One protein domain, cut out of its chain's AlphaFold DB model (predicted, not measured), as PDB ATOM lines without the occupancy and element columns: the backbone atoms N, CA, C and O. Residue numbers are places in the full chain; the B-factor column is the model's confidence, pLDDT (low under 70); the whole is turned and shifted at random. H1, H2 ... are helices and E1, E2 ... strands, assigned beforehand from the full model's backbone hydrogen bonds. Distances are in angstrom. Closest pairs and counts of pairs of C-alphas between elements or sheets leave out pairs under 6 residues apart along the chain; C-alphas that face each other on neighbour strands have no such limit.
ATOM      1  N   ILE A  33     285.036 266.050 296.550       90.00
ATOM      2  CA  ILE A  33     286.284 265.283 296.565       90.00
ATOM      3  C   ILE A  33     287.156 265.696 295.376       90.00
ATOM      4  O   ILE A  33     286.703 265.664 294.229       90.00
ATOM      5  N   PHE A  34     288.410 266.066 295.641       91.25
ATOM      6  CA  PHE A  34     289.351 266.468 294.599       91.25
ATOM      7  C   PHE A  34     289.880 265.269 293.796       91.25
ATOM      8  O   PHE A  34     289.792 265.262 292.567       91.25
ATOM      9  N   LEU A  35     290.409 264.238 294.459       89.12
ATOM     10  CA  LEU A  35     291.048 263.090 293.815       89.12
ATOM     11  C   LEU A  35     290.019 262.038 293.355       89.12
ATOM     12  O   LEU A  35     289.477 261.280 294.156       89.12
ATOM     13  N   THR A  36     289.777 261.964 292.042       85.62
ATOM     14  CA  THR A  36     288.797 261.051 291.403       85.62
ATOM     15  C   THR A  36     289.438 259.967 290.530       85.62
ATOM     16  O   THR A  36     288.739 259.260 289.813       85.62
ATOM     17  N   ARG A  37     290.763 259.795 290.614       86.00
ATOM     18  CA  ARG A  37     291.637 259.022 289.702       86.00
ATOM     19  C   ARG A  37     291.767 259.581 288.291       86.00
ATOM     20  O   ARG A  37     292.431 258.973 287.461       86.00
ATOM     21  N   GLU A  38     291.203 260.750 288.057       88.19
ATOM     22  CA  GLU A  38     291.466 261.546 286.867       88.19
ATOM     23  C   GLU A  38     292.673 262.450 287.119       88.19
ATOM     24  O   GLU A  38     292.909 262.893 288.250       88.19
ATOM     25  N   ARG A  39     293.433 262.726 286.058       90.75
ATOM     26  CA  ARG A  39     294.500 263.727 286.071       90.75
ATOM     27  C   ARG A  39     293.862 265.112 286.114       90.75
ATOM     28  O   ARG A  39     292.994 265.423 285.303       90.75
ATOM     29  N   LYS A  40     294.269 265.930 287.083       89.94
ATOM     30  CA  LYS A  40     293.736 267.277 287.302       89.94
ATOM     31  C   LYS A  40     294.865 268.272 287.475       89.94
ATOM     32  O   LYS A  40     295.904 267.953 288.047       89.94
ATOM     33  N   ARG A  41     294.612 269.499 287.030       93.50
ATOM     34  CA  ARG A  41     295.472 270.652 287.282       93.50
ATOM     35  C   ARG A  41     295.017 271.371 288.545       93.50
ATOM     36  O   ARG A  41     293.818 271.551 288.755       93.50
ATOM     37  N   ALA A  42     295.972 271.786 289.362       94.19
ATOM     38  CA  ALA A  42     295.745 272.588 290.554       94.19
ATOM     39  C   ALA A  42     296.835 273.647 290.705       94.19
ATOM     40  O   ALA A  42     297.959 273.444 290.254       94.19
ATOM     41  N   GLN A  43     296.493 274.783 291.306       96.44
ATOM     42  CA  GLN A  43     297.422 275.904 291.428       96.44
ATOM     43  C   GLN A  43     298.266 275.806 292.692       96.44
ATOM     44  O   GLN A  43     297.753 275.471 293.762       96.44
ATOM     45  N   VAL A  44     299.538 276.168 292.577       97.44
ATOM     46  CA  VAL A  44     300.407 276.448 293.716       97.44
ATOM     47  C   VAL A  44     299.880 277.694 294.417       97.44
ATOM     48  O   VAL A  44     299.802 278.770 293.827       97.44
ATOM     49  N   ALA A  45     299.491 277.536 295.674       96.25
ATOM     50  CA  ALA A  45     298.968 278.610 296.504       96.25
ATOM     51  C   ALA A  45     300.051 279.243 297.383       96.25
ATOM     52  O   ALA A  45     299.948 280.416 297.715       96.25
ATOM     53  N   ASP A  46     301.057 278.462 297.783       97.00
ATOM     54  CA  ASP A  46     302.121 278.912 298.679       97.00
ATOM     55  C   ASP A  46     303.345 277.987 298.568       97.00
ATOM     56  O   ASP A  46     303.200 276.781 298.338       97.00
ATOM     57  N   VAL A  47     304.544 278.542 298.729       95.44
ATOM     58  CA  VAL A  47     305.821 277.817 298.689       95.44
ATOM     59  C   VAL A  47     306.691 278.317 299.831       95.44
ATOM     60  O   VAL A  47     306.984 279.504 299.921       95.44
ATOM     61  N   VAL A  48     307.128 277.402 300.694       93.00
ATOM     62  CA  VAL A  48     307.977 277.714 301.850       93.00
ATOM     63  C   VAL A  48     309.230 276.855 301.808       93.00
ATOM     64  O   VAL A  48     309.143 275.629 301.712       93.00
ATOM     65  N   GLU A  49     310.394 277.488 301.906       90.19
ATOM     66  CA  GLU A  49     311.663 276.791 302.108       90.19
ATOM     67  C   GLU A  49     311.756 276.326 303.562       90.19
ATOM     68  O   GLU A  49     311.621 277.120 304.490       90.19
ATOM     69  N   LEU A  50     311.918 275.016 303.757       83.69
ATOM     70  CA  LEU A  50     312.057 274.402 305.080       83.69
ATOM     71  C   LEU A  50     313.530 274.199 305.451       83.69
ATOM     72  O   LEU A  50     313.883 274.269 306.622       83.69
ATOM     73  N   SER A  51     314.376 273.931 304.458       80.88
ATOM     74  CA  SER A  51     315.828 273.805 304.595       80.88
ATOM     75  C   SER A  51     316.504 274.171 303.270       80.88
ATOM     76  O   SER A  51     315.830 274.453 302.276       80.88
ATOM     77  N   HIS A  52     317.839 274.107 303.230       82.69
ATOM     78  CA  HIS A  52     318.630 274.367 302.022       82.69
ATOM     79  C   HIS A  52     318.228 273.495 300.810       82.69
ATOM     80  O   HIS A  52     318.444 273.885 299.661       82.69
ATOM     81  N   ASP A  53     317.628 272.323 301.039       84.75
ATOM     82  CA  ASP A  53     317.241 271.369 300.000       84.75
ATOM     83  C   ASP A  53     315.811 270.831 300.150       84.75
ATOM     84  O   ASP A  53     315.447 269.861 299.489       84.75
ATOM     85  N   THR A  54     314.972 271.446 300.984       87.06
ATOM     86  CA  THR A  54     313.601 270.978 301.221       87.06
ATOM     87  C   THR A  54     312.603 272.124 301.136       87.06
ATOM     88  O   THR A  54     312.763 273.159 301.781       87.06
ATOM     89  N   LYS A  55     311.521 271.912 300.383       91.94
ATOM     90  CA  LYS A  55     310.408 272.858 300.232       91.94
ATOM     91  C   LYS A  55     309.082 272.236 300.652       91.94
ATOM     92  O   LYS A  55     308.828 271.061 300.388       91.94
ATOM     93  N   ARG A  56     308.206 273.043 301.249       93.31
ATOM     94  CA  ARG A  56     306.770 272.771 301.350       93.31
ATOM     95  C   ARG A  56     306.057 273.532 300.239       93.31
ATOM     96  O   ARG A  56     306.120 274.756 300.196       93.31
ATOM     97  N   ILE A  57     305.345 272.808 299.388       96.62
ATOM     98  CA  ILE A  57     304.529 273.360 298.309       96.62
ATOM     99  C   ILE A  57     303.065 273.106 298.657       96.62
ATOM    100  O   ILE A  57     302.631 271.953 298.736       96.62
ATOM    101  N   ARG A  58     302.309 274.182 298.870       97.50
ATOM    102  CA  ARG A  58     300.863 274.142 299.083       97.50
ATOM    103  C   ARG A  58     300.146 274.285 297.757       97.50
ATOM    104  O   ARG A  58     300.354 275.252 297.030       97.50
ATOM    105  N   ILE A  59     299.238 273.365 297.484       97.06
ATOM    106  CA  ILE A  59     298.448 273.322 296.259       97.06
ATOM    107  C   ILE A  59     296.975 273.537 296.618       97.06
ATOM    108  O   ILE A  59     296.436 272.850 297.486       97.06
ATOM    109  N   SER A  60     296.314 274.489 295.960       96.00
ATOM    110  CA  SER A  60     294.889 274.787 296.143       96.00
ATOM    111  C   SER A  60     294.006 273.727 295.486       96.00
ATOM    112  O   SER A  60     294.199 273.366 294.326       96.00
ATOM    113  N   LEU A  61     292.968 273.279 296.196       93.62
ATOM    114  CA  LEU A  61     291.942 272.362 295.678       93.62
ATOM    115  C   LEU A  61     290.767 273.105 295.008       93.62
ATOM    116  O   LEU A  61     289.730 272.506 294.707       93.62
ATOM    117  N   GLY A  62     290.907 274.417 294.796       89.94
ATOM    118  CA  GLY A  62     289.976 275.279 294.061       89.94
ATOM    119  C   GLY A  62     288.789 275.819 294.867       89.94
ATOM    120  O   GLY A  62     288.227 276.838 294.488       89.94
ATOM    121  N   SER A  63     288.404 275.184 295.977       88.12
ATOM    122  CA  SER A  63     287.391 275.711 296.906       88.12
ATOM    123  C   SER A  63     287.786 275.402 298.351       88.12
ATOM    124  O   SER A  63     288.201 274.268 298.596       88.12
ATOM    125  N   PRO A  64     287.575 276.326 299.312       86.94
ATOM    126  CA  PRO A  64     287.842 276.099 300.736       86.94
ATOM    127  C   PRO A  64     287.118 274.889 301.341       86.94
ATOM    128  O   PRO A  64     287.542 274.379 302.368       86.94
ATOM    129  N   SER A  65     286.029 274.423 300.719       83.44
ATOM    130  CA  SER A  65     285.235 273.281 301.192       83.44
ATOM    131  C   SER A  65     285.596 271.945 300.524       83.44
ATOM    132  O   SER A  65     285.010 270.915 300.860       83.44
ATOM    133  N   THR A  66     286.486 271.945 299.527       88.19
ATOM    134  CA  THR A  66     286.899 270.724 298.818       88.19
ATOM    135  C   THR A  66     287.891 269.946 299.675       88.19
ATOM    136  O   THR A  66     288.883 270.506 300.128       88.19
ATOM    137  N   VAL A  67     287.681 268.644 299.848       91.75
ATOM    138  CA  VAL A  67     288.647 267.750 300.507       91.75
ATOM    139  C   VAL A  67     289.496 267.026 299.468       91.75
ATOM    140  O   VAL A  67     289.040 266.756 298.353       91.75
ATOM    141  N   LEU A  68     290.728 266.664 299.829       93.19
ATOM    142  CA  LEU A  68     291.641 265.984 298.911       93.19
ATOM    143  C   LEU A  68     291.068 264.645 298.414       93.19
ATOM    144  O   LEU A  68     291.140 264.345 297.226       93.19
ATOM    145  N   GLY A  69     290.462 263.855 299.298       91.38
ATOM    146  CA  GLY A  69     289.960 262.513 298.992       91.38
ATOM    147  C   GLY A  69     291.056 261.460 298.888       91.38
ATOM    148  O   GLY A  69     290.949 260.543 298.073       91.38
ATOM    149  N   LEU A  70     292.120 261.591 299.681       93.56
ATOM    150  CA  LEU A  70     293.206 260.616 299.745       93.56
ATOM    151  C   LEU A  70     292.987 259.688 300.951       93.56
ATOM    152  O   LEU A  70     293.073 260.158 302.085       93.56
ATOM    153  N   PRO A  71     292.682 258.391 300.754       93.81
ATOM    154  CA  PRO A  71     292.653 257.433 301.855       93.81
ATOM    155  C   PRO A  71     294.034 257.302 302.510       93.81
ATOM    156  O   PRO A  71     295.048 257.289 301.811       93.81
ATOM    157  N   CYS A  72     294.075 257.175 303.836       94.25
ATOM    158  CA  CYS A  72     295.328 257.042 304.579       94.25
ATOM    159  C   CYS A  72     296.090 255.778 304.146       94.25
ATOM    160  O   CYS A  72     295.497 254.712 304.020       94.25
ATOM    161  N   GLY A  73     297.397 255.880 303.910       90.69
ATOM    162  CA  GLY A  73     298.246 254.826 303.335       90.69
ATOM    163  C   GLY A  73     298.399 254.901 301.808       90.69
ATOM    164  O   GLY A  73     299.207 254.162 301.235       90.69
ATOM    165  N   LYS A  74     297.665 255.802 301.141       94.88
ATOM    166  CA  LYS A  74     297.757 256.058 299.695       94.88
ATOM    167  C   LYS A  74     298.509 257.352 299.396       94.88
ATOM    168  O   LYS A  74     298.687 258.216 300.247       94.88
ATOM    169  N   HIS A  75     298.921 257.483 298.143       95.31
ATOM    170  CA  HIS A  75     299.670 258.613 297.607       95.31
ATOM    171  C   HIS A  75     299.012 259.168 296.336       95.31
ATOM    172  O   HIS A  75     298.110 258.555 295.751       95.31
ATOM    173  N   LEU A  76     299.481 260.336 295.905       95.56
ATOM    174  CA  LEU A  76     299.174 260.916 294.601       95.56
ATOM    175  C   LEU A  76     300.384 260.805 293.668       95.56
ATOM    176  O   LEU A  76     301.506 260.536 294.103       95.56
ATOM    177  N   VAL A  77     300.140 260.979 292.379       96.88
ATOM    178  CA  VAL A  77     301.148 261.068 291.324       96.88
ATOM    179  C   VAL A  77     301.175 262.510 290.847       96.88
ATOM    180  O   VAL A  77     300.115 263.058 290.556       96.88
ATOM    181  N   VAL A  78     302.362 263.102 290.785       96.94
ATOM    182  CA  VAL A  78     302.621 264.419 290.195       96.94
ATOM    183  C   VAL A  78     303.290 264.215 288.844       96.94
ATOM    184  O   VAL A  78     304.152 263.341 288.717       96.94
ATOM    185  N   TYR A  79     302.896 265.020 287.863       96.44
ATOM    186  CA  TYR A  79     303.423 264.997 286.503       96.44
ATOM    187  C   TYR A  79     304.230 266.258 286.218       96.44
ATOM    188  O   TYR A  79     303.892 267.340 286.699       96.44
ATOM    189  N   ALA A  80     305.291 266.102 285.435       94.12
ATOM    190  CA  ALA A  80     306.136 267.193 284.979       94.12
ATOM    191  C   ALA A  80     306.685 266.898 283.577       94.12
ATOM    192  O   ALA A  80     306.916 265.729 283.256       94.12
ATOM    193  N   PRO A  81     306.968 267.923 282.757       91.94
ATOM    194  CA  PRO A  81     307.693 267.740 281.504       91.94
ATOM    195  C   PRO A  81     309.044 267.051 281.732       91.94
ATOM    196  O   PRO A  81     309.762 267.371 282.685       91.94
ATOM    197  N   ASN A  82     309.403 266.110 280.857       90.19
ATOM    198  CA  ASN A  82     310.735 265.505 280.872       90.19
ATOM    199  C   ASN A  82     311.734 266.525 280.292       90.19
ATOM    200  O   ASN A  82     311.434 267.112 279.250       90.19
ATOM    201  N   PRO A  83     312.891 266.788 280.929       85.25
ATOM    202  CA  PRO A  83     313.854 267.748 280.392       85.25
ATOM    203  C   PRO A  83     314.292 267.397 278.960       85.25
ATOM    204  O   PRO A  83     314.545 266.232 278.663       85.25
ATOM    205  N   GLU A  84     314.429 268.394 278.077       76.38
ATOM    206  CA  GLU A  84     314.725 268.176 276.644       76.38
ATOM    207  C   GLU A  84     315.986 267.336 276.411       76.38
ATOM    208  O   GLU A  84     315.994 266.419 275.590       76.38
ATOM    209  N   HIS A  85     317.035 267.577 277.200       69.56
ATOM    210  CA  HIS A  85     318.273 266.807 277.116       69.56
ATOM    211  C   HIS A  85     318.095 265.321 277.479       69.56
ATOM    212  O   HIS A  85     318.917 264.515 277.054       69.56
ATOM    213  N   CYS A  86     317.030 264.930 278.197       67.12
ATOM    214  CA  CYS A  86     316.645 263.527 278.433       67.12
ATOM    215  C   CYS A  86     315.918 262.894 277.248       67.12
ATOM    216  O   CYS A  86     315.938 261.675 277.086       67.12
ATOM    217  N   VAL A  87     315.234 263.700 276.434       62.53
ATOM    218  CA  VAL A  87     314.588 263.214 275.210       62.53
ATOM    219  C   VAL A  87     315.667 262.837 274.187       62.53
ATOM    220  O   VAL A  87     315.501 261.866 273.451       62.53
ATOM    221  N   SER A  88     316.804 263.548 274.196       65.25
ATOM    222  CA  SER A  88     317.929 263.335 273.277       65.25
ATOM    223  C   SER A  88     319.078 262.462 273.819       65.25
ATOM    224  O   SER A  88     319.719 261.768 273.029       65.25
ATOM    225  N   LYS A  89     319.381 262.464 275.129       64.88
ATOM    226  CA  LYS A  89     320.418 261.602 275.744       64.88
ATOM    227  C   LYS A  89     319.827 260.290 276.265       64.88
ATOM    228  O   LYS A  89     318.699 260.228 276.731       64.88
ATOM    229  N   GLY A  90     320.618 259.215 276.223       72.44
ATOM    230  CA  GLY A  90     320.234 257.903 276.762       72.44
ATOM    231  C   GLY A  90     320.568 257.678 278.241       72.44
ATOM    232  O   GLY A  90     320.354 256.573 278.739       72.44
ATOM    233  N   THR A  91     321.123 258.681 278.922       83.44
ATOM    234  CA  THR A  91     321.654 258.572 280.286       83.44
ATOM    235  C   THR A  91     321.243 259.764 281.152       83.44
ATOM    236  O   THR A  91     321.093 260.869 280.637       83.44
ATOM    237  N   TRP A  92     321.110 259.536 282.459       86.56
ATOM    238  CA  TRP A  92     320.818 260.517 283.507       86.56
ATOM    239  C   TRP A  92     321.687 260.230 284.742       86.56
ATOM    240  O   TRP A  92     321.665 259.106 285.255       86.56
ATOM    241  N   ASN A  93     322.447 261.218 285.225       86.75
ATOM    242  CA  ASN A  93     323.463 261.064 286.279       86.75
ATOM    243  C   ASN A  93     324.416 259.876 286.011       86.75
ATOM    244  O   ASN A  93     324.552 258.977 286.847       86.75
ATOM    245  N   GLY A  94     324.992 259.809 284.807       81.19
ATOM    246  CA  GLY A  94     325.903 258.732 284.391       81.19
ATOM    247  C   GLY A  94     325.292 257.323 284.264       81.19
ATOM    248  O   GLY A  94     326.018 256.370 283.986       81.19
ATOM    249  N   LYS A  95     323.976 257.152 284.456       84.06
ATOM    250  CA  LYS A  95     323.275 255.852 284.384       84.06
ATOM    251  C   LYS A  95     322.245 255.831 283.254       84.06
ATOM    252  O   LYS A  95     321.785 256.896 282.863       84.06
ATOM    253  N   PRO A  96     321.838 254.659 282.730       86.81
ATOM    254  CA  PRO A  96     320.738 254.575 281.770       86.81
ATOM    255  C   PRO A  96     319.467 255.256 282.300       86.81
ATOM    256  O   PRO A  96     319.045 254.993 283.429       86.81
ATOM    257  N   ASP A  97     318.870 256.135 281.495       86.44
ATOM    258  CA  ASP A  97     317.672 256.882 281.889       86.44
ATOM    259  C   ASP A  97     316.406 256.032 281.720       86.44
ATOM    260  O   ASP A  97     316.047 255.631 280.611       86.44
ATOM    261  N   THR A  98     315.696 255.788 282.821       84.94
ATOM    262  CA  THR A  98     314.439 255.027 282.828       84.94
ATOM    263  C   THR A  98     313.278 255.770 282.171       84.94
ATOM    264  O   THR A  98     312.298 255.137 281.790       84.94
ATOM    265  N   ASP A  99     313.362 257.097 282.044       86.19
ATOM    266  CA  ASP A  99     312.334 257.926 281.409       86.19
ATOM    267  C   ASP A  99     312.703 258.301 279.959       86.19
ATOM    268  O   ASP A  99     312.085 259.191 279.369       86.19
ATOM    269  N   LYS A 100     313.711 257.644 279.366       83.38
ATOM    270  CA  LYS A 100     314.150 257.907 277.990       83.38
ATOM    271  C   LYS A 100     312.982 257.776 277.007       83.38
ATOM    272  O   LYS A 100     312.241 256.796 277.029       83.38
ATOM    273  N   GLY A 101     312.853 258.756 276.111       80.06
ATOM    274  CA  GLY A 101     311.828 258.768 275.060       80.06
ATOM    275  C   GLY A 101     310.417 259.121 275.543       80.06
ATOM    276  O   GLY A 101     309.496 259.163 274.731       80.06
ATOM    277  N   ARG A 102     310.226 259.404 276.838       86.31
ATOM    278  CA  ARG A 102     308.952 259.904 277.374       86.31
ATOM    279  C   ARG A 102     308.902 261.428 277.294       86.31
ATOM    280  O   ARG A 102     309.884 262.090 277.620       86.31
ATOM    281  N   ALA A 103     307.744 261.985 276.945       87.25
ATOM    282  CA  ALA A 103     307.517 263.436 276.961       87.25
ATOM    283  C   ALA A 103     307.401 264.011 278.389       87.25
ATOM    284  O   ALA A 103     307.676 265.185 278.625       87.25
ATOM    285  N   GLU A 104     307.021 263.178 279.358       92.38
ATOM    286  CA  GLU A 104     306.788 263.575 280.746       92.38
ATOM    287  C   GLU A 104     307.344 262.554 281.738       92.38
ATOM    288  O   GLU A 104     307.490 261.367 281.433       92.38
ATOM    289  N   VAL A 105     307.624 263.033 282.948       93.38
ATOM    290  CA  VAL A 105     307.970 262.224 284.111       93.38
ATOM    291  C   VAL A 105     306.837 262.260 285.126       93.38
ATOM    292  O   VAL A 105     306.239 263.302 285.392       93.38
ATOM    293  N   ASP A 106     306.580 261.113 285.743       94.19
ATOM    294  CA  ASP A 106     305.619 260.970 286.827       94.19
ATOM    295  C   ASP A 106     306.330 260.506 288.101       94.19
ATOM    296  O   ASP A 106     307.234 259.664 288.062       94.19
ATOM    297  N   ARG A 107     305.976 261.088 289.249       95.56
ATOM    298  CA  ARG A 107     306.539 260.712 290.556       95.56
ATOM    299  C   ARG A 107     305.460 260.683 291.626       95.56
ATOM    300  O   ARG A 107     304.505 261.452 291.602       95.56
ATOM    301  N   LYS A 108     305.620 259.768 292.578       95.62
ATOM    302  CA  LYS A 108     304.665 259.540 293.665       95.62
ATOM    303  C   LYS A 108     305.012 260.419 294.859       95.62
ATOM    304  O   LYS A 108     306.152 260.393 295.313       95.62
ATOM    305  N   TYR A 109     304.016 261.108 295.402       96.19
ATOM    306  CA  TYR A 109     304.143 261.917 296.611       96.19
ATOM    307  C   TYR A 109     303.043 261.557 297.599       96.19
ATOM    308  O   TYR A 109     301.878 261.411 297.221       96.19
ATOM    309  N   THR A 110     303.412 261.419 298.871       96.62
ATOM    310  CA  THR A 110     302.430 261.335 299.954       96.62
ATOM    311  C   THR A 110     302.363 262.700 300.623       96.62
ATOM    312  O   THR A 110     303.363 263.125 301.196       96.62
ATOM    313  N   PRO A 111     301.234 263.415 300.517       95.56
ATOM    314  CA  PRO A 111     301.063 264.686 301.199       95.56
ATOM    315  C   PRO A 111     301.171 264.551 302.716       95.56
ATOM    316  O   PRO A 111     300.814 263.513 303.276       95.56
ATOM    317  N   ILE A 112     301.598 265.629 303.372       92.38
ATOM    318  CA  ILE A 112     301.638 265.728 304.842       92.38
ATOM    319  C   ILE A 112     300.342 266.307 305.436       92.38
ATOM    320  O   ILE A 112     300.200 266.409 306.651       92.38
ATOM    321  N   SER A 113     299.399 266.686 304.574       90.19
ATOM    322  CA  SER A 113     298.031 267.090 304.910       90.19
ATOM    323  C   SER A 113     297.035 266.096 304.312       90.19
ATOM    324  O   SER A 113     297.231 265.635 303.183       90.19
ATOM    325  N   GLY A 114     295.948 265.793 305.016       80.56
ATOM    326  CA  GLY A 114     294.907 264.882 304.542       80.56
ATOM    327  C   GLY A 114     293.539 265.542 304.363       80.56
ATOM    328  O   GLY A 114     293.413 266.734 304.095       80.56
ATOM    329  N   ASN A 115     292.487 264.733 304.496       85.50
ATOM    330  CA  ASN A 115     291.096 265.169 304.322       85.50
ATOM    331  C   ASN A 115     290.602 266.081 305.458       85.50
ATOM    332  O   ASN A 115     289.538 266.679 305.336       85.50
ATOM    333  N   GLU A 116     291.352 266.170 306.553       82.94
ATOM    334  CA  GLU A 116     291.058 267.005 307.714       82.94
ATOM    335  C   GLU A 116     291.324 268.500 307.485       82.94
ATOM    336  O   GLU A 116     290.815 269.324 308.239       82.94
ATOM    337  N   LEU A 117     292.108 268.851 306.459       88.19
ATOM    338  CA  LEU A 117     292.375 270.232 306.061       88.19
ATOM    339  C   LEU A 117     291.757 270.470 304.675       88.19
ATOM    340  O   LEU A 117     292.399 270.193 303.662       88.19
ATOM    341  N   PRO A 118     290.495 270.929 304.592       90.06
ATOM    342  CA  PRO A 118     289.871 271.208 303.309       90.06
ATOM    343  C   PRO A 118     290.497 272.447 302.648       90.06
ATOM    344  O   PRO A 118     291.039 273.339 303.299       90.06
ATOM    345  N   GLY A 119     290.420 272.497 301.321       92.38
ATOM    346  CA  GLY A 119     290.835 273.628 300.496       92.38
ATOM    347  C   GLY A 119     292.245 273.554 299.925       92.38
ATOM    348  O   GLY A 119     292.483 274.144 298.871       92.38
ATOM    349  N   PHE A 120     293.161 272.803 300.534       95.50
ATOM    350  CA  PHE A 120     294.537 272.694 300.048       95.50
ATOM    351  C   PHE A 120     295.164 271.326 300.329       95.50
ATOM    352  O   PHE A 120     294.622 270.502 301.060       95.50
ATOM    353  N   VAL A 121     296.332 271.094 299.736       96.19
ATOM    354  CA  VAL A 121     297.210 269.965 300.042       96.19
ATOM    355  C   VAL A 121     298.665 270.425 300.101       96.19
ATOM    356  O   VAL A 121     299.111 271.163 299.228       96.19
ATOM    357  N   ASP A 122     299.403 269.991 301.121       95.56
ATOM    358  CA  ASP A 122     300.817 270.301 301.324       95.56
ATOM    359  C   ASP A 122     301.699 269.107 300.925       95.56
ATOM    360  O   ASP A 122     301.595 268.005 301.479       95.56
ATOM    361  N   LEU A 123     302.599 269.346 299.972       95.62
ATOM    362  CA  LEU A 123     303.674 268.433 299.595       95.62
ATOM    363  C   LEU A 123     304.983 268.913 300.214       95.62
ATOM    364  O   LEU A 123     305.357 270.069 300.040       95.62
ATOM    365  N   VAL A 124     305.702 268.021 300.891       92.88
ATOM    366  CA  VAL A 124     307.090 268.269 301.299       92.88
ATOM    367  C   VAL A 124     308.005 267.553 300.321       92.88
ATOM    368  O   VAL A 124     307.889 266.343 300.115       92.88
ATOM    369  N   VAL A 125     308.881 268.317 299.681       92.81
ATOM    370  CA  VAL A 125     309.690 267.875 298.551       92.81
ATOM    371  C   VAL A 125     311.149 268.142 298.865       92.81
ATOM    372  O   VAL A 125     311.534 269.282 299.117       92.81
ATOM    373  N   LYS A 126     311.957 267.083 298.805       90.25
ATOM    374  CA  LYS A 126     313.413 267.185 298.841       90.25
ATOM    375  C   LYS A 126     313.962 267.414 297.431       90.25
ATOM    376  O   LYS A 126     313.566 266.719 296.490       90.25
ATOM    377  N   ILE A 127     314.850 268.386 297.286       91.44
ATOM    378  CA  ILE A 127     315.371 268.898 296.023       91.44
ATOM    379  C   ILE A 127     316.798 268.390 295.815       91.44
ATOM    380  O   ILE A 127     317.745 268.844 296.445       91.44
ATOM    381  N   TYR A 128     316.960 267.465 294.874       88.75
ATOM    382  CA  TYR A 128     318.272 266.949 294.483       88.75
ATOM    383  C   TYR A 128     318.858 267.818 293.366       88.75
ATOM    384  O   TYR A 128     318.500 267.648 292.198       88.75
ATOM    385  N   ARG A 129     319.719 268.778 293.717       90.25
ATOM    386  CA  ARG A 129     320.364 269.678 292.748       90.25
ATOM    387  C   ARG A 129     321.597 269.032 292.103       90.25
ATOM    388  O   ARG A 129     322.220 268.184 292.743       90.25
ATOM    389  N   PRO A 130     321.929 269.393 290.851       90.56
ATOM    390  CA  PRO A 130     323.165 268.947 290.236       90.56
ATOM    391  C   PRO A 130     324.378 269.543 290.955       90.56
ATOM    392  O   PRO A 130     324.328 270.673 291.445       90.56
ATOM    393  N   GLY A 131     325.460 268.778 291.012       87.88
ATOM    394  CA  GLY A 131     326.699 269.145 291.681       87.88
ATOM    395  C   GLY A 131     327.339 267.982 292.429       87.88
ATOM    396  O   GLY A 131     326.791 266.880 292.525       87.88
ATOM    397  N   THR A 132     328.523 268.252 292.966       83.19
ATOM    398  CA  THR A 132     329.268 267.321 293.810       83.19
ATOM    399  C   THR A 132     329.019 267.663 295.266       83.19
ATOM    400  O   THR A 132     329.466 268.700 295.753       83.19
ATOM    401  N   ASN A 133     328.322 266.779 295.974       75.94
ATOM    402  CA  ASN A 133     328.156 266.897 297.414       75.94
ATOM    403  C   ASN A 133     329.279 266.129 298.100       75.94
ATOM    404  O   ASN A 133     329.341 264.899 298.013       75.94
ATOM    405  N   LYS A 134     330.148 266.859 298.799       78.94
ATOM    406  CA  LYS A 134     331.188 266.272 299.635       78.94
ATOM    407  C   LYS A 134     330.579 265.854 300.969       78.94
ATOM    408  O   LYS A 134     330.108 266.696 301.731       78.94
ATOM    409  N   MET A 135     330.533 264.553 301.210       73.75
ATOM    410  CA  MET A 135     330.053 263.989 302.463       73.75
ATOM    411  C   MET A 135     331.096 264.218 303.577       73.75
ATOM    412  O   MET A 135     332.287 264.374 303.284       73.75
ATOM    413  N   PRO A 136     330.684 264.235 304.857       74.94
ATOM    414  CA  PRO A 136     331.596 264.434 305.988       74.94
ATOM    415  C   PRO A 136     332.724 263.395 306.121       74.94
ATOM    416  O   PRO A 136     333.759 263.702 306.705       74.94
ATOM    417  N   ASP A 137     332.568 262.194 305.558       72.62
ATOM    418  CA  ASP A 137     333.612 261.155 305.486       72.62
ATOM    419  C   ASP A 137     334.637 261.374 304.355       72.62
ATOM    420  O   ASP A 137     335.541 260.561 304.159       72.62
ATOM    421  N   GLY A 138     334.503 262.467 303.602       76.50
ATOM    422  CA  GLY A 138     335.354 262.801 302.467       76.50
ATOM    423  C   GLY A 138     334.935 262.148 301.150       76.50
ATOM    424  O   GLY A 138     335.541 262.474 300.128       76.50
ATOM    425  N   GLN A 139     333.911 261.286 301.130       73.81
ATOM    426  CA  GLN A 139     333.369 260.750 299.882       73.81
ATOM    427  C   GLN A 139     332.613 261.834 299.116       73.81
ATOM    428  O   GLN A 139     331.829 262.603 299.670       73.81
ATOM    429  N   GLU A 140     332.816 261.876 297.806       78.88
ATOM    430  CA  GLU A 140     332.124 262.807 296.928       78.88
ATOM    431  C   GLU A 140     331.001 262.081 296.185       78.88
ATOM    432  O   GLU A 140     331.213 261.064 295.526       78.88
ATOM    433  N   MET A 141     329.779 262.597 296.314       73.94
ATOM    434  CA  MET A 141     328.620 262.113 295.576       73.94
ATOM    435  C   MET A 141     328.226 263.156 294.537       73.94
ATOM    436  O   MET A 141     327.642 264.189 294.872       73.94
ATOM    437  N   THR A 142     328.532 262.862 293.278       80.38
ATOM    438  CA  THR A 142     328.218 263.737 292.147       80.38
ATOM    439  C   THR A 142     326.884 263.362 291.519       80.38
ATOM    440  O   THR A 142     326.666 262.219 291.116       80.38
ATOM    441  N   TRP A 143     326.000 264.348 291.409       82.62
ATOM    442  CA  TRP A 143     324.786 264.286 290.606       82.62
ATOM    443  C   TRP A 143     324.976 265.227 289.420       82.62
ATOM    444  O   TRP A 143     324.874 266.435 289.583       82.62
ATOM    445  N   GLU A 144     325.299 264.704 288.240       85.44
ATOM    446  CA  GLU A 144     325.556 265.538 287.053       85.44
ATOM    447  C   GLU A 144     324.326 266.365 286.651       85.44
ATOM    448  O   GLU A 144     324.437 267.560 286.388       85.44
ATOM    449  N   ASP A 145     323.145 265.740 286.674       87.62
ATOM    450  CA  ASP A 145     321.888 266.325 286.197       87.62
ATOM    451  C   ASP A 145     320.883 266.598 287.342       87.62
ATOM    452  O   ASP A 145     319.906 267.332 287.177       87.62
ATOM    453  N   GLY A 146     321.099 266.013 288.528       90.75
ATOM    454  CA  GLY A 146     320.214 266.154 289.691       90.75
ATOM    455  C   GLY A 146     318.928 265.316 289.599       90.75
ATOM    456  O   GLY A 146     318.892 264.236 289.001       90.75
ATOM    457  N   GLY A 147     317.852 265.770 290.250       91.06
ATOM    458  CA  GLY A 147     316.558 265.085 290.314       91.06
ATOM    459  C   GLY A 147     315.487 265.749 289.449       91.06
ATOM    460  O   GLY A 147     314.997 266.816 289.803       91.06
ATOM    461  N   LYS A 148     315.043 265.077 288.379       92.19
ATOM    462  CA  LYS A 148     314.086 265.606 287.380       92.19
ATOM    463  C   LYS A 148     312.867 266.324 287.976       92.19
ATOM    464  O   LYS A 148     312.677 267.516 287.759       92.19
ATOM    465  N   MET A 149     312.054 265.597 288.749       94.75
ATOM    466  CA  MET A 149     310.827 266.143 289.343       94.75
ATOM    467  C   MET A 149     311.124 267.161 290.445       94.75
ATOM    468  O   MET A 149     310.479 268.200 290.500       94.75
ATOM    469  N   GLY A 150     312.112 266.886 291.303       93.00
ATOM    470  CA  GLY A 150     312.498 267.807 292.375       93.00
ATOM    471  C   GLY A 150     312.893 269.172 291.817       93.00
ATOM    472  O   GLY A 150     312.371 270.178 292.269       93.00
ATOM    473  N   LEU A 151     313.716 269.204 290.767       93.69
ATOM    474  CA  LEU A 151     314.117 270.433 290.082       93.69
ATOM    475  C   LEU A 151     312.954 271.143 289.382       93.69
ATOM    476  O   LEU A 151     312.948 272.367 289.306       93.69
ATOM    477  N   HIS A 152     311.980 270.400 288.848       94.69
ATOM    478  CA  HIS A 152     310.770 271.004 288.290       94.69
ATOM    479  C   HIS A 152     309.944 271.701 289.377       94.69
ATOM    480  O   HIS A 152     309.579 272.860 289.209       94.69
ATOM    481  N   LEU A 153     309.724 271.023 290.505       95.06
ATOM    482  CA  LEU A 153     309.005 271.568 291.656       95.06
ATOM    483  C   LEU A 153     309.773 272.710 292.344       95.06
ATOM    484  O   LEU A 153     309.150 273.625 292.867       95.06
ATOM    485  N   ASP A 154     311.109 272.700 292.303       94.81
ATOM    486  CA  ASP A 154     311.963 273.765 292.854       94.81
ATOM    487  C   ASP A 154     311.733 275.117 292.165       94.81
ATOM    488  O   ASP A 154     311.849 276.162 292.804       94.81
ATOM    489  N   ARG A 155     311.408 275.085 290.864       93.94
ATOM    490  CA  ARG A 155     311.183 276.270 290.024       93.94
ATOM    491  C   ARG A 155     309.770 276.839 290.118       93.94
ATOM    492  O   ARG A 155     309.545 277.923 289.592       93.94
ATOM    493  N   MET A 156     308.834 276.112 290.725       93.44
ATOM    494  CA  MET A 156     307.447 276.554 290.789       93.44
ATOM    495  C   MET A 156     307.278 277.745 291.725       93.44
ATOM    496  O   MET A 156     307.810 277.758 292.837       93.44
ATOM    497  N   VAL A 157     306.473 278.708 291.291       94.06
ATOM    498  CA  VAL A 157     306.068 279.877 292.075       94.06
ATOM    499  C   VAL A 157     304.555 279.892 292.293       94.06
ATOM    500  O   VAL A 157     303.803 279.132 291.681       94.06
ATOM    501  N   VAL A 158     304.087 280.747 293.202       96.25
ATOM    502  CA  VAL A 158     302.649 280.922 293.451       96.25
ATOM    503  C   VAL A 158     301.934 281.300 292.150       96.25
ATOM    504  O   VAL A 158     302.360 282.209 291.442       96.25
ATOM    505  N   GLY A 159     300.840 280.599 291.847       93.56
ATOM    506  CA  GLY A 159     300.071 280.742 290.607       93.56
ATOM    507  C   GLY A 159     300.388 279.694 289.535       93.56
ATOM    508  O   GLY A 159     299.545 279.467 288.662       93.56
ATOM    509  N   ASP A 160     301.530 279.004 289.623       95.06
ATOM    510  CA  ASP A 160     301.866 277.917 288.703       95.06
ATOM    511  C   ASP A 160     300.920 276.727 288.852       95.06
ATOM    512  O   ASP A 160     300.274 276.520 289.881       95.06
ATOM    513  N   TRP A 161     300.843 275.911 287.803       95.38
ATOM    514  CA  TRP A 161     299.968 274.749 287.764       95.38
ATOM    515  C   TRP A 161     300.741 273.450 287.961       95.38
ATOM    516  O   TRP A 161     301.668 273.149 287.217       95.38
ATOM    517  N   VAL A 162     300.264 272.638 288.898       94.81
ATOM    518  CA  VAL A 162     300.707 271.264 289.133       94.81
ATOM    519  C   VAL A 162     299.667 270.308 288.577       94.81
ATOM    520  O   VAL A 162     298.470 270.444 288.845       94.81
ATOM    521  N   GLU A 163     300.117 269.309 287.828       95.31
ATOM    522  CA  GLU A 163     299.275 268.196 287.411       95.31
ATOM    523  C   GLU A 163     299.394 267.034 288.383       95.31
ATOM    524  O   GLU A 163     300.489 266.539 288.652       95.31
ATOM    525  N   MET A 164     298.251 266.584 288.899       94.31
ATOM    526  CA  MET A 164     298.193 265.506 289.871       94.31
ATOM    527  C   MET A 164     297.051 264.523 289.621       94.31
ATOM    528  O   MET A 164     295.977 264.880 289.138       94.31
ATOM    529  N   MET A 165     297.288 263.262 289.980       94.31
ATOM    530  CA  MET A 165     296.323 262.165 289.898       94.31
ATOM    531  C   MET A 165     296.376 261.320 291.173       94.31
ATOM    532  O   MET A 165     297.439 261.027 291.713       94.31
ATOM    533  N   GLY A 166     295.225 260.862 291.644       92.62
ATOM    534  CA  GLY A 166     295.124 259.988 292.808       92.62
ATOM    535  C   GLY A 166     293.672 259.639 293.115       92.62
ATOM    536  O   GLY A 166     292.782 260.128 292.423       92.62
ATOM    537  N   PRO A 167     293.398 258.817 294.138       93.38
ATOM    538  CA  PRO A 167     294.367 258.173 295.024       93.38
ATOM    539  C   PRO A 167     294.957 256.878 294.428       93.38
ATOM    540  O   PRO A 167     294.221 256.043 293.885       93.38
ATOM    541  N   ILE A 168     296.271 256.683 294.590       89.12
ATOM    542  CA  ILE A 168     297.046 255.505 294.159       89.12
ATOM    543  C   ILE A 168     297.700 254.833 295.375       89.12
ATOM    544  O   ILE A 168     298.045 255.485 296.350       89.12
TER     545      ILE A 168
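What this domain is: This is residues 33 to 168 of the 839 residues of the protein "Hypothetical protein" of Polarella glacialis (UniProt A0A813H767). A single six-stranded sheet is curled like part of a barrel round the short helix H2, its two edge strands E4 and E5 coming near each other at one place. The small hairpin of E6 and E7 lies far out at one end of the longest axis, and H1 with the long unnamed stretch 89 to 103 lies outside the curl. The printed part has 136 residues, with eight named strands and two named helices in the order E1 E2 E3 H1 E4 E5 E6 E7 H2 E8. The sheet order is E4 - E3 - E8 - E1 - E2 - E5, antiparallel throughout; the class is mostly strand, though under half of the residues are in named elements. The whole is compact, with a radius of gyration of the C-alphas of 16.3 A and spans of 49 by 35 by 29 A.

How they stand to each other: E1, residues 40 to 51, bends by 66 degrees at residue 45. It forms a hairpin with E2, residues 54 to 60, with N 48 and O 56 2.9 A apart. Its residues 40 to 43 pair with E8, residues 161 to 168, where N 42 and O 162 are 2.9 A apart. E3, residues 75 to 81, is antiparallel to E8, with N 77 and O 165 at 2.8 A. E4, residues 104 to 109, is an edge strand beside E3, with N 107 and O 78 at 2.9 A. E5, residues 120 to 126, is the other edge strand, beside E2, with N 57 and O 123 at 2.8 A. The closest C-alphas of E4 and E5 are those of Tyr 109 and Leu 123, 7.2 A apart. H2, residues 148 to 154, is on this strongly twisted sheet, which curls round it; its closest C-alphas to E3 are Met 149 and Ala 80, 6.5 A apart. H1, residues 84 to 88, is not on the sheet and is apart from H2. E6, residues 131 to 134, and E7, residues 140 to 143, form a hairpin, with N 133 and O 141 at 2.9 A; E6 is apart from H2. In H1 and H2 every O i to N i+4 pair is within hydrogen-bond range.

Where its parts are: E1 begins at C-alpha 40, (293.736, 267.277, 287.302), and is 28.8 A long. E2 is 19.8 A, E3 20.2 A, E4 16.2 A and E5 19.7 A long. H2 is 10.1 A long and begins at C-alpha 148, (314.086, 265.606, 287.380). E8, 20.5 A long, ends at C-alpha 168, (297.046, 255.505, 294.159).

The domain as a whole: The two C-alphas farthest apart, those of Ser 65 and Gly 138, are 51.2 A apart. The printed part has no cut. The links E2 to E3 and H1 to E4 are long. Mean pLDDT of the printed part is 88.8; residues 85 to 89 are under 70.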